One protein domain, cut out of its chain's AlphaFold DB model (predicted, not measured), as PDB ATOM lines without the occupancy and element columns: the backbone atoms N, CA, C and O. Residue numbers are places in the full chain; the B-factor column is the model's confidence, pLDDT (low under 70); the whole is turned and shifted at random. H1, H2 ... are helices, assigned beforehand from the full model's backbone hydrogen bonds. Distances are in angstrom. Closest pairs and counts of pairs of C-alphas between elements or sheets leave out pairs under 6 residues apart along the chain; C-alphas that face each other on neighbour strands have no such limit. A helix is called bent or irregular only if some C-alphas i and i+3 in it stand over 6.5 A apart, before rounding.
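AT A GLANCE: This is residues 73 to 161 of the 271 residues of the protein "uncharacterized protein LOC107789115" of Nicotiana tabacum (UniProt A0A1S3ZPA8). Two long helices, H3 and H4, meet end to end at a corner and make a wide V, and each arm of the V has a shorter helix folded back along it, H2 on H3 and H5 on H4. The result is two helical hairpins joined at one point, with the small helix H1 near the H2 and H3 hairpin and the turn from H4 to H5 sticking out at residues 140 to 147. You are reading 89 residues with five named helices, in the order H1 to H5, and no named strand; the class is all helix. The whole is extended, with a radius of gyration of the C-alphas of 21.6 A and spans of 67 by 26 by 16 A.

IN THESE COORDINATES: Find C-alpha 96 at (78.812, 91.241, 114.228); from there H3, residues 96 to 117, runs 31.3 A. Find C-alpha 119 at (48.149, 81.877, 104.081), where H4, residues 119 to 140, begins its 31.5 A. H5, residues 146 to 160, covers 21.4 A and ends at C-alpha 160, (47.846, 63.830, 110.381). Earlier come H1, residues 73 to 77, and H2, residues 79 to 88, which is irregular, but only just: C-alphas 79 and 82 are 6.6 A apart.

HOW THE PARTS SIT: H3 and H4 meet only through their link. H3 touches H2 with residues 102 to 110 alone, in a hairpin with a shallow tilt of 31 degrees, opposite ways; the closest C-alphas, of Asn 88 and Val 106, are 5.8 A apart. H4 and H5, also a hairpin, touch at a shallow tilt of 28 degrees, opposite ways, closest at the C-alphas of Leu 132 and Gly 155, 5.6 A. H1 is close to H3 but not clearly touching, with the C-alphas of Ile 75 and Asn 114 closest at 7.5 A. H3 and H5 are apart. Every O i to N i+4 pair is within hydrogen-bond range in H3, H4 and H5; H2 has 5 of 6, and H1 0 of 1 but 2 of 2 O i to N i+3 pairs.

THE WHOLE: Look to Asn 93 and Asn 143 for the two C-alphas farthest apart, 67.6 A. The printed part has no cut and no long link. Its mean pLDDT is 83.8, and residues 140 to 144 are under 70.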
ATOM      1  N   ASN A  73      63.074  75.551 103.234       90.38
ATOM      2  CA  ASN A  73      63.926  75.547 102.038       90.38
ATOM      3  C   ASN A  73      63.164  75.884 100.754       90.38
ATOM      4  O   ASN A  73      63.708  76.577  99.900       90.38
ATOM      5  N   CYS A  74      61.890  75.496 100.659       86.62
ATOM      6  CA  CYS A  74      61.029  75.823  99.521       86.62
ATOM      7  C   CYS A  74      60.867  77.335  99.288       86.62
ATOM      8  O   CYS A  74      60.599  77.760  98.172       86.62
ATOM      9  N   ILE A  75      61.071  78.176 100.310       88.81
ATOM     10  CA  ILE A  75      61.068  79.635 100.140       88.81
ATOM     11  C   ILE A  75      62.230  80.070  99.251       88.81
ATOM     12  O   ILE A  75      62.088  81.035  98.514       88.81
ATOM     13  N   ALA A  76      63.371  79.376  99.300       89.94
ATOM     14  CA  ALA A  76      64.538  79.728  98.495       89.94
ATOM     15  C   ALA A  76      64.309  79.539  96.987       89.94
ATOM     16  O   ALA A  76      65.039  80.120  96.185       89.94
ATOM     17  N   GLU A  77      63.315  78.728  96.616       87.62
ATOM     18  CA  GLU A  77      62.880  78.505  95.234       87.62
ATOM     19  C   GLU A  77      61.933  79.613  94.746       87.62
ATOM     20  O   GLU A  77      61.697  79.744  93.545       87.62
ATOM     21  N   ASP A  78      61.402  80.440  95.655       89.56
ATOM     22  CA  ASP A  78      60.523  81.542  95.287       89.56
ATOM     23  C   ASP A  78      61.303  82.628  94.520       89.56
ATOM     24  O   ASP A  78      62.360  83.074  94.985       89.56
ATOM     25  N   PRO A  79      60.786  83.133  93.385       89.75
ATOM     26  CA  PRO A  79      61.448  84.197  92.632       89.75
ATOM     27  C   PRO A  79      61.734  85.463  93.456       89.75
ATOM     28  O   PRO A  79      62.721  86.157  93.199       89.75
ATOM     29  N   GLU A  80      60.911  85.776  94.468       91.62
ATOM     30  CA  GLU A  80      61.124  86.938  95.335       91.62
ATOM     31  C   GLU A  80      62.247  86.727  96.359       91.62
ATOM     32  O   GLU A  80      62.782  87.713  96.866       91.62
ATOM     33  N   PHE A  81      62.648  85.487  96.659       92.75
ATOM     34  CA  PHE A  81      63.637  85.200  97.702       92.75
ATOM     35  C   PHE A  81      64.977  85.886  97.436       92.75
ATOM     36  O   PHE A  81      65.475  86.625  98.287       92.75
ATOM     37  N   THR A  82      65.531  85.697  96.236       91.88
ATOM     38  CA  THR A  82      66.823  86.291  95.855       91.88
ATOM     39  C   THR A  82      66.766  87.814  95.969       91.88
ATOM     40  O   THR A  82      67.680  88.428  96.516       91.88
ATOM     41  N   ARG A  83      65.663  88.421  95.510       92.00
ATOM     42  CA  ARG A  83      65.437  89.867  95.580       92.00
ATOM     43  C   ARG A  83      65.361  90.360  97.028       92.00
ATOM     44  O   ARG A  83      66.011  91.343  97.365       92.00
ATOM     45  N   ILE A  84      64.616  89.664  97.889       93.25
ATOM     46  CA  ILE A  84      64.469  90.012  99.309       93.25
ATOM     47  C   ILE A  84      65.821  89.993 100.016       93.25
ATOM     48  O   ILE A  84      66.131  90.943 100.732       93.25
ATOM     49  N   VAL A  85      66.627  88.948  99.824       93.12
ATOM     50  CA  VAL A  85      67.941  88.875 100.474       93.12
ATOM     51  C   VAL A  85      68.836  90.009  99.974       93.12
ATOM     52  O   VAL A  85      69.357  90.757 100.790       93.12
ATOM     53  N   GLN A  86      68.942  90.224  98.660       91.19
ATOM     54  CA  GLN A  86      69.786  91.288  98.096       91.19
ATOM     55  C   GLN A  86      69.379  92.695  98.568       91.19
ATOM     56  O   GLN A  86      70.229  93.517  98.904       91.19
ATOM     57  N   GLU A  87      68.078  92.986  98.627       90.94
ATOM     58  CA  GLU A  87      67.577  94.299  99.045       90.94
ATOM     59  C   GLU A  87      67.752  94.586 100.539       90.94
ATOM     60  O   GLU A  87      67.785  95.757 100.913       90.94
ATOM     61  N   ASN A  88      67.836  93.547 101.376       91.94
ATOM     62  CA  ASN A  88      67.840  93.665 102.839       91.94
ATOM     63  C   ASN A  88      69.146  93.146 103.471       91.94
ATOM     64  O   ASN A  88      69.201  92.941 104.681       91.94
ATOM     65  N   TRP A  89      70.192  92.935 102.667       91.38
ATOM     66  CA  TRP A  89      71.508  92.504 103.130       91.38
ATOM     67  C   TRP A  89      72.556  93.589 102.877       91.38
ATOM     68  O   TRP A  89      72.929  93.863 101.735       91.38
ATOM     69  N   CYS A  90      73.057  94.198 103.948       87.00
ATOM     70  CA  CYS A  90      74.137  95.181 103.891       87.00
ATOM     71  C   CYS A  90      75.513  94.499 103.871       87.00
ATOM     72  O   CYS A  90      75.688  93.390 104.385       87.00
ATOM     73  N   LEU A  91      76.522  95.173 103.310       85.31
ATOM     74  CA  LEU A  91      77.899  94.674 103.343       85.31
ATOM     75  C   LEU A  91      78.451  94.651 104.777       85.31
ATOM     76  O   LEU A  91      78.258  95.581 105.559       85.31
ATOM     77  N   TYR A  92      79.162  93.574 105.107       85.38
ATOM     78  CA  TYR A  92      79.801  93.405 106.407       85.38
ATOM     79  C   TYR A  92      81.000  94.348 106.561       85.38
ATOM     80  O   TYR A  92      81.871  94.393 105.697       85.38
ATOM     81  N   ASN A  93      81.068  95.062 107.686       86.62
ATOM     82  CA  ASN A  93      82.119  96.042 107.990       86.62
ATOM     83  C   ASN A  93      83.033  95.622 109.158       86.62
ATOM     84  O   ASN A  93      83.653  96.473 109.792       86.62
ATOM     85  N   GLY A  94      83.073  94.329 109.496       86.31
ATOM     86  CA  GLY A  94      83.842  93.815 110.637       86.31
ATOM     87  C   GLY A  94      83.066  93.743 111.957       86.31
ATOM     88  O   GLY A  94      83.559  93.155 112.916       86.31
ATOM     89  N   LYS A  95      81.839  94.283 112.038       88.88
ATOM     90  CA  LYS A  95      81.018  94.237 113.262       88.88
ATOM     91  C   LYS A  95      79.913  93.189 113.170       88.88
ATOM     92  O   LYS A  95      79.068  93.243 112.277       88.88
ATOM     93  N   MET A  96      79.859  92.275 114.143       89.12
ATOM     94  CA  MET A  96      78.812  91.241 114.228       89.12
ATOM     95  C   MET A  96      77.390  91.809 114.312       89.12
ATOM     96  O   MET A  96      76.445  91.160 113.869       89.12
ATOM     97  N   THR A  97      77.238  93.040 114.804       89.50
ATOM     98  CA  THR A  97      75.954  93.750 114.833       89.50
ATOM     99  C   THR A  97      75.335  93.900 113.444       89.50
ATOM    100  O   THR A  97      74.119  93.787 113.323       89.50
ATOM    101  N   ILE A  98      76.143  94.076 112.391       89.19
ATOM    102  CA  ILE A  98      75.651  94.173 111.009       89.19
ATOM    103  C   ILE A  98      75.104  92.832 110.522       89.19
ATOM    104  O   ILE A  98      74.046  92.792 109.904       89.19
ATOM    105  N   ILE A  99      75.781  91.721 110.832       88.88
ATOM    106  CA  ILE A  99      75.291  90.382 110.467       88.88
ATOM    107  C   ILE A  99      73.961  90.100 111.162       88.88
ATOM    108  O   ILE A  99      73.019  89.647 110.519       88.88
ATOM    109  N   TRP A 100      73.862  90.418 112.453       90.25
ATOM    110  CA  TRP A 100      72.616  90.259 113.194       90.25
ATOM    111  C   TRP A 100      71.483  91.120 112.613       90.25
ATOM    112  O   TRP A 100      70.389  90.611 112.387       90.25
ATOM    113  N   GLN A 101      71.751  92.390 112.288       90.38
ATOM    114  CA  GLN A 101      70.775  93.278 111.644       90.38
ATOM    115  C   GLN A 101      70.318  92.746 110.280       90.38
ATOM    116  O   GLN A 101      69.121  92.711 110.009       90.38
ATOM    117  N   ASN A 102      71.251  92.282 109.446       91.44
ATOM    118  CA  ASN A 102      70.939  91.680 108.153       91.44
ATOM    119  C   ASN A 102      70.028  90.452 108.303       91.44
ATOM    120  O   ASN A 102      69.023  90.331 107.604       91.44
ATOM    121  N   LEU A 103      70.369  89.542 109.223       92.00
ATOM    122  CA  LEU A 103      69.565  88.349 109.494       92.00
ATOM    123  C   LEU A 103      68.166  88.724 109.987       92.00
ATOM    124  O   LEU A 103      67.187  88.129 109.539       92.00
ATOM    125  N   GLU A 104      68.052  89.729 110.855       91.62
ATOM    126  CA  GLU A 104      66.770  90.182 111.395       91.62
ATOM    127  C   GLU A 104      65.888  90.849 110.323       91.62
ATOM    128  O   GLU A 104      64.692  90.554 110.229       91.62
ATOM    129  N   GLU A 105      66.453  91.690 109.454       92.56
ATOM    130  CA  GLU A 105      65.703  92.311 108.355       92.56
ATOM    131  C   GLU A 105      65.252  91.282 107.314       92.56
ATOM    132  O   GLU A 105      64.071  91.241 106.945       92.56
ATOM    133  N   VAL A 106      66.137  90.367 106.910       93.62
ATOM    134  CA  VAL A 106      65.768  89.253 106.022       93.62
ATOM    135  C   VAL A 106      64.692  88.381 106.677       93.62
ATOM    136  O   VAL A 106      63.696  88.051 106.030       93.62
ATOM    137  N   ARG A 107      64.812  88.068 107.974       92.88
ATOM    138  CA  ARG A 107      63.813  87.298 108.732       92.88
ATOM    139  C   ARG A 107      62.439  87.959 108.691       92.88
ATOM    140  O   ARG A 107      61.450  87.279 108.405       92.88
ATOM    141  N   LYS A 108      62.345  89.271 108.928       92.50
ATOM    142  CA  LYS A 108      61.071  90.014 108.866       92.50
ATOM    143  C   LYS A 108      60.421  89.905 107.486       92.50
ATOM    144  O   LYS A 108      59.228  89.601 107.398       92.50
ATOM    145  N   LYS A 109      61.191  90.107 106.414       94.00
ATOM    146  CA  LYS A 109      60.683  90.058 105.033       94.00
ATOM    147  C   LYS A 109      60.281  88.646 104.612       94.00
ATOM    148  O   LYS A 109      59.195  88.458 104.066       94.00
ATOM    149  N   LEU A 110      61.083  87.636 104.941       93.00
ATOM    150  CA  LEU A 110      60.746  86.241 104.647       93.00
ATOM    151  C   LEU A 110      59.547  85.753 105.463       93.00
ATOM    152  O   LEU A 110      58.731  84.988 104.954       93.00
ATOM    153  N   LYS A 111      59.358  86.239 106.696       89.62
ATOM    154  CA  LYS A 111      58.141  85.970 107.475       89.62
ATOM    155  C   LYS A 111      56.889  86.525 106.786       89.62
ATOM    156  O   LYS A 111      55.850  85.864 106.793       89.62
ATOM    157  N   GLN A 112      56.981  87.706 106.174       90.00
ATOM    158  CA  GLN A 112      55.889  88.286 105.384       90.00
ATOM    159  C   GLN A 112      55.620  87.474 104.111       90.00
ATOM    160  O   GLN A 112      54.462  87.149 103.841       90.00
ATOM    161  N   LEU A 113      56.672  87.083 103.382       90.00
ATOM    162  CA  LEU A 113      56.555  86.231 102.194       90.00
ATOM    163  C   LEU A 113      55.892  84.889 102.535       90.00
ATOM    164  O   LEU A 113      54.925  84.502 101.881       90.00
ATOM    165  N   ASN A 114      56.325  84.245 103.623       86.62
ATOM    166  CA  ASN A 114      55.722  83.017 104.138       86.62
ATOM    167  C   ASN A 114      54.233  83.176 104.414       86.62
ATOM    168  O   ASN A 114      53.423  82.362 103.973       86.62
ATOM    169  N   LYS A 115      53.859  84.243 105.129       83.94
ATOM    170  CA  LYS A 115      52.457  84.511 105.440       83.94
ATOM    171  C   LYS A 115      51.643  84.718 104.164       83.94
ATOM    172  O   LYS A 115      50.541  84.199 104.087       83.94
ATOM    173  N   LYS A 116      52.174  85.433 103.168       85.69
ATOM    174  CA  LYS A 116      51.492  85.694 101.891       85.69
ATOM    175  C   LYS A 116      51.304  84.415 101.067       85.69
ATOM    176  O   LYS A 116      50.193  84.145 100.624       85.69
ATOM    177  N   LYS A 117      52.364  83.621 100.885       81.94
ATOM    178  CA  LYS A 117      52.366  82.417 100.032       81.94
ATOM    179  C   LYS A 117      51.618  81.248 100.666       81.94
ATOM    180  O   LYS A 117      50.877  80.546  99.987       81.94
ATOM    181  N   PHE A 118      51.752  81.079 101.979       78.62
ATOM    182  CA  PHE A 118      51.196  79.939 102.708       78.62
ATOM    183  C   PHE A 118      50.004  80.314 103.601       78.62
ATOM    184  O   PHE A 118      49.613  79.530 104.470       78.62
ATOM    185  N   ALA A 119      49.377  81.481 103.383       76.69
ATOM    186  CA  ALA A 119      48.149  81.877 104.081       76.69
ATOM    187  C   ALA A 119      47.055  80.809 103.954       76.69
ATOM    188  O   ALA A 119      46.438  80.450 104.952       76.69
ATOM    189  N   GLY A 120      46.829  80.287 102.742       76.69
ATOM    190  CA  GLY A 120      45.800  79.273 102.482       76.69
ATOM    191  C   GLY A 120      46.062  77.963 103.224       76.69
ATOM    192  O   GLY A 120      45.163  77.429 103.866       76.69
ATOM    193  N   VAL A 121      47.315  77.498 103.224       77.88
ATOM    194  CA  VAL A 121      47.737  76.307 103.978       77.88
ATOM    195  C   VAL A 121      47.546  76.528 105.478       77.88
ATOM    196  O   VAL A 121      46.970  75.686 106.159       77.88
ATOM    197  N   THR A 122      47.946  77.698 105.984       74.94
ATOM    198  CA  THR A 122      47.780  78.058 107.401       74.94
ATOM    199  C   THR A 122      46.303  78.087 107.798       74.94
ATOM    200  O   THR A 122      45.945  77.547 108.840       74.94
ATOM    201  N   LYS A 123      45.434  78.658 106.952       79.00
ATOM    202  CA  LYS A 123      43.978  78.674 107.160       79.00
ATOM    203  C   LYS A 123      43.386  77.267 107.154       79.00
ATOM    204  O   LYS A 123      42.595  76.958 108.035       79.00
ATOM    205  N   LYS A 124      43.791  76.409 106.211       80.38
ATOM    206  CA  LYS A 124      43.319  75.018 106.133       80.38
ATOM    207  C   LYS A 124      43.727  74.215 107.372       80.38
ATOM    208  O   LYS A 124      42.878  73.566 107.969       80.38
ATOM    209  N   ILE A 125      44.988  74.312 107.801       81.75
ATOM    210  CA  ILE A 125      45.471  73.667 109.037       81.75
ATOM    211  C   ILE A 125      44.701  74.187 110.254       81.75
ATOM    212  O   ILE A 125      44.309  73.406 111.115       81.75
ATOM    213  N   HIS A 126      44.482  75.500 110.334       81.06
ATOM    214  CA  HIS A 126      43.740  76.105 111.434       81.06
ATOM    215  C   HIS A 126      42.286  75.625 111.481       81.06
ATOM    216  O   HIS A 126      41.823  75.235 112.545       81.06
ATOM    217  N   SER A 127      41.606  75.586 110.334       82.88
ATOM    218  CA  SER A 127      40.235  75.082 110.220       82.88
ATOM    219  C   SER A 127      40.139  73.610 110.622       82.88
ATOM    220  O   SER A 127      39.298  73.290 111.451       82.88
ATOM    221  N   LEU A 128      41.034  72.743 110.132       81.44
ATOM    222  CA  LEU A 128      41.061  71.326 110.526       81.44
ATOM    223  C   LEU A 128      41.253  71.158 112.040       81.44
ATOM    224  O   LEU A 128      40.540  70.383 112.667       81.44
ATOM    225  N   ARG A 129      42.166  71.931 112.645       82.75
ATOM    226  CA  ARG A 129      42.398  71.908 114.100       82.75
ATOM    227  C   ARG A 129      41.209  72.423 114.901       82.75
ATOM    228  O   ARG A 129      40.921  71.879 115.958       82.75
ATOM    229  N   GLN A 130      40.540  73.476 114.432       84.94
ATOM    230  CA  GLN A 130      39.340  74.001 115.085       84.94
ATOM    231  C   GLN A 130      38.192  72.996 115.025       84.94
ATOM    232  O   GLN A 130      37.551  72.767 116.045       84.94
ATOM    233  N   SER A 131      37.972  72.371 113.868       84.81
ATOM    234  CA  SER A 131      36.974  71.313 113.708       84.81
ATOM    235  C   SER A 131      37.273  70.121 114.617       84.81
ATOM    236  O   SER A 131      36.382  69.695 115.343       84.81
ATOM    237  N   LEU A 132      38.523  69.642 114.665       82.56
ATOM    238  CA  LEU A 132      38.894  68.540 115.557       82.56
ATOM    239  C   LEU A 132      38.711  68.915 117.035       82.56
ATOM    240  O   LEU A 132      38.115  68.148 117.783       82.56
ATOM    241  N   LYS A 133      39.138  70.118 117.443       83.38
ATOM    242  CA  LYS A 133      38.937  70.619 118.813       83.38
ATOM    243  C   LYS A 133      37.452  70.705 119.176       83.38
ATOM    244  O   LYS A 133      37.087  70.436 120.314       83.38
ATOM    245  N   HIS A 134      36.603  71.095 118.227       83.25
ATOM    246  CA  HIS A 134      35.162  71.156 118.439       83.25
ATOM    247  C   HIS A 134      34.564  69.765 118.669       83.25
ATOM    248  O   HIS A 134      33.863  69.583 119.658       83.25
ATOM    249  N   ILE A 135      34.896  68.788 117.815       80.44
ATOM    250  CA  ILE A 135      34.445  67.394 117.959       80.44
ATOM    251  C   ILE A 135      34.917  66.819 119.304       80.44
ATOM    252  O   ILE A 135      34.119  66.276 120.062       80.44
ATOM    253  N   GLN A 136      36.189  67.021 119.656       79.88
ATOM    254  CA  GLN A 136      36.751  66.572 120.935       79.88
ATOM    255  C   GLN A 136      36.060  67.228 122.143       79.88
ATOM    256  O   GLN A 136      35.818  66.563 123.145       79.88
ATOM    257  N   GLY A 137      35.677  68.505 122.041       79.56
ATOM    258  CA  GLY A 137      34.880  69.182 123.067       79.56
ATOM    259  C   GLY A 137      33.469  68.603 123.222       79.56
ATOM    260  O   GLY A 137      32.990  68.472 124.343       79.56
ATOM    261  N   GLN A 138      32.817  68.202 122.125       77.94
ATOM    262  CA  GLN A 138      31.503  67.544 122.178       77.94
ATOM    263  C   GLN A 138      31.574  66.146 122.810       77.94
ATOM    264  O   GLN A 138      30.657  65.747 123.527       77.94
ATOM    265  N   MET A 139      32.674  65.415 122.601       71.31
ATOM    266  CA  MET A 139      32.894  64.105 123.229       71.31
ATOM    267  C   MET A 139      33.036  64.179 124.758       71.31
ATOM    268  O   MET A 139      32.738  63.198 125.439       71.31
ATOM    269  N   MET A 140      33.454  65.330 125.297       68.44
ATOM    270  CA  MET A 140      33.555  65.574 126.743       68.44
ATOM    271  C   MET A 140      32.176  65.797 127.393       68.44
ATOM    272  O   MET A 140      31.996  65.521 128.576       68.44
ATOM    273  N   SER A 141      31.177  66.261 126.633       64.38
ATOM    274  CA  SER A 141      29.817  66.511 127.128       64.38
ATOM    275  C   SER A 141      28.910  65.282 126.959       64.38
ATOM    276  O   SER A 141      28.154  65.202 126.002       64.38
ATOM    277  N   THR A 142      29.025  64.311 127.873       55.56
ATOM    278  CA  THR A 142      28.045  63.275 128.312       55.56
ATOM    279  C   THR A 142      27.037  62.620 127.338       55.56
ATOM    280  O   THR A 142      26.109  61.964 127.800       55.56
ATOM    281  N   ASN A 143      27.198  62.685 126.017       65.06
ATOM    282  CA  ASN A 143      26.371  61.919 125.077       65.06
ATOM    283  C   ASN A 143      27.232  61.305 123.968       65.06
ATOM    284  O   ASN A 143      27.130  61.651 122.792       65.06
ATOM    285  N   GLN A 144      28.133  60.415 124.386       61.38
ATOM    286  CA  GLN A 144      29.016  59.665 123.500       61.38
ATOM    287  C   GLN A 144      28.179  58.771 122.573       61.38
ATOM    288  O   GLN A 144      27.599  57.780 123.010       61.38
ATOM    289  N   ASN A 145      28.113  59.118 121.287       71.62
ATOM    290  CA  ASN A 145      27.523  58.276 120.251       71.62
ATOM    291  C   ASN A 145      28.629  57.754 119.314       71.62
ATOM    292  O   ASN A 145      29.690  58.361 119.168       71.62
ATOM    293  N   ALA A 146      28.398  56.599 118.684       76.62
ATOM    294  CA  ALA A 146      29.375  55.969 117.789       76.62
ATOM    295  C   ALA A 146      29.765  56.862 116.591       76.62
ATOM    296  O   ALA A 146      30.872  56.749 116.068       76.62
ATOM    297  N   GLU A 147      28.875  57.770 116.183       80.00
ATOM    298  CA  GLU A 147      29.100  58.717 115.088       80.00
ATOM    299  C   GLU A 147      30.200  59.735 115.424       80.00
ATOM    300  O   GLU A 147      31.110  59.925 114.619       80.00
ATOM    301  N   LEU A 148      30.196  60.308 116.635       76.12
ATOM    302  CA  LEU A 148      31.222  61.256 117.081       76.12
ATOM    303  C   LEU A 148      32.618  60.620 117.147       76.12
ATOM    304  O   LEU A 148      33.605  61.273 116.810       76.12
ATOM    305  N   PHE A 149      32.718  59.339 117.518       77.06
ATOM    306  CA  PHE A 149      33.997  58.616 117.501       77.06
ATOM    307  C   PHE A 149      34.558  58.458 116.084       77.06
ATOM    308  O   PHE A 149      35.762  58.624 115.865       77.06
ATOM    309  N   GLU A 150      33.705  58.144 115.108       80.75
ATOM    310  CA  GLU A 150      34.141  57.997 113.719       80.75
ATOM    311  C   GLU A 150      34.469  59.364 113.092       80.75
ATOM    312  O   GLU A 150      35.456  59.482 112.359       80.75
ATOM    313  N   GLU A 151      33.727  60.425 113.429       82.06
ATOM    314  CA  GLU A 151      34.059  61.799 113.035       82.06
ATOM    315  C   GLU A 151      35.402  62.263 113.604       82.06
ATOM    316  O   GLU A 151      36.225  62.816 112.870       82.06
ATOM    317  N   GLU A 152      35.671  62.002 114.883       84.81
ATOM    318  CA  GLU A 152      36.928  62.373 115.530       84.81
ATOM    319  C   GLU A 152      38.112  61.628 114.898       84.81
ATOM    320  O   GLU A 152      39.117  62.240 114.514       84.81
ATOM    321  N   LYS A 153      37.962  60.320 114.670       79.56
ATOM    322  CA  LYS A 153      38.957  59.490 113.982       79.56
ATOM    323  C   LYS A 153      39.235  60.001 112.570       79.56
ATOM    324  O   LYS A 153      40.398  60.076 112.160       79.56
ATOM    325  N   ASN A 154      38.199  60.381 111.827       82.00
ATOM    326  CA  ASN A 154      38.347  60.963 110.494       82.00
ATOM    327  C   ASN A 154      38.992  62.355 110.542       82.00
ATOM    328  O   ASN A 154      39.850  62.655 109.709       82.00
ATOM    329  N   GLY A 155      38.676  63.165 111.552       79.94
ATOM    330  CA  GLY A 155      39.332  64.443 111.816       79.94
ATOM    331  C   GLY A 155      40.831  64.287 112.090       79.94
ATOM    332  O   GLY A 155      41.646  64.978 111.471       79.94
ATOM    333  N   ARG A 156      41.223  63.319 112.933       78.81
ATOM    334  CA  ARG A 156      42.636  62.985 113.191       78.81
ATOM    335  C   ARG A 156      43.352  62.526 111.930       78.81
ATOM    336  O   ARG A 156      44.447  63.012 111.644       78.81
ATOM    337  N   LYS A 157      42.732  61.636 111.146       79.31
ATOM    338  CA  LYS A 157      43.277  61.200 109.851       79.31
ATOM    339  C   LYS A 157      43.503  62.396 108.931       79.31
ATOM    340  O   LYS A 157      44.609  62.565 108.435       79.31
ATOM    341  N   ALA A 158      42.513  63.272 108.766       77.94
ATOM    342  CA  ALA A 158      42.629  64.452 107.911       77.94
ATOM    343  C   ALA A 158      43.731  65.427 108.370       77.94
ATOM    344  O   ALA A 158      44.391  66.048 107.533       77.94
ATOM    345  N   GLN A 159      43.950  65.562 109.683       76.25
ATOM    346  CA  GLN A 159      45.002  66.412 110.243       76.25
ATOM    347  C   GLN A 159      46.406  65.813 110.080       76.25
ATOM    348  O   GLN A 159      47.349  66.553 109.794       76.25
ATOM    349  N   ASN A 160      46.548  64.501 110.278       77.31
ATOM    350  CA  ASN A 160      47.846  63.830 110.381       77.31
ATOM    351  C   ASN A 160      48.287  63.140 109.082       77.31
ATOM    352  O   ASN A 160      49.397  62.613 109.011       77.31
ATOM    353  N   GLN A 161      47.449  63.140 108.044       79.12
ATOM    354  CA  GLN A 161      47.767  62.490 106.780       79.12
ATOM    355  C   GLN A 161      48.954  63.154 106.077       79.12
ATOM    356  O   GLN A 161      48.961  64.351 105.777       79.12
TER     357      GLN A 161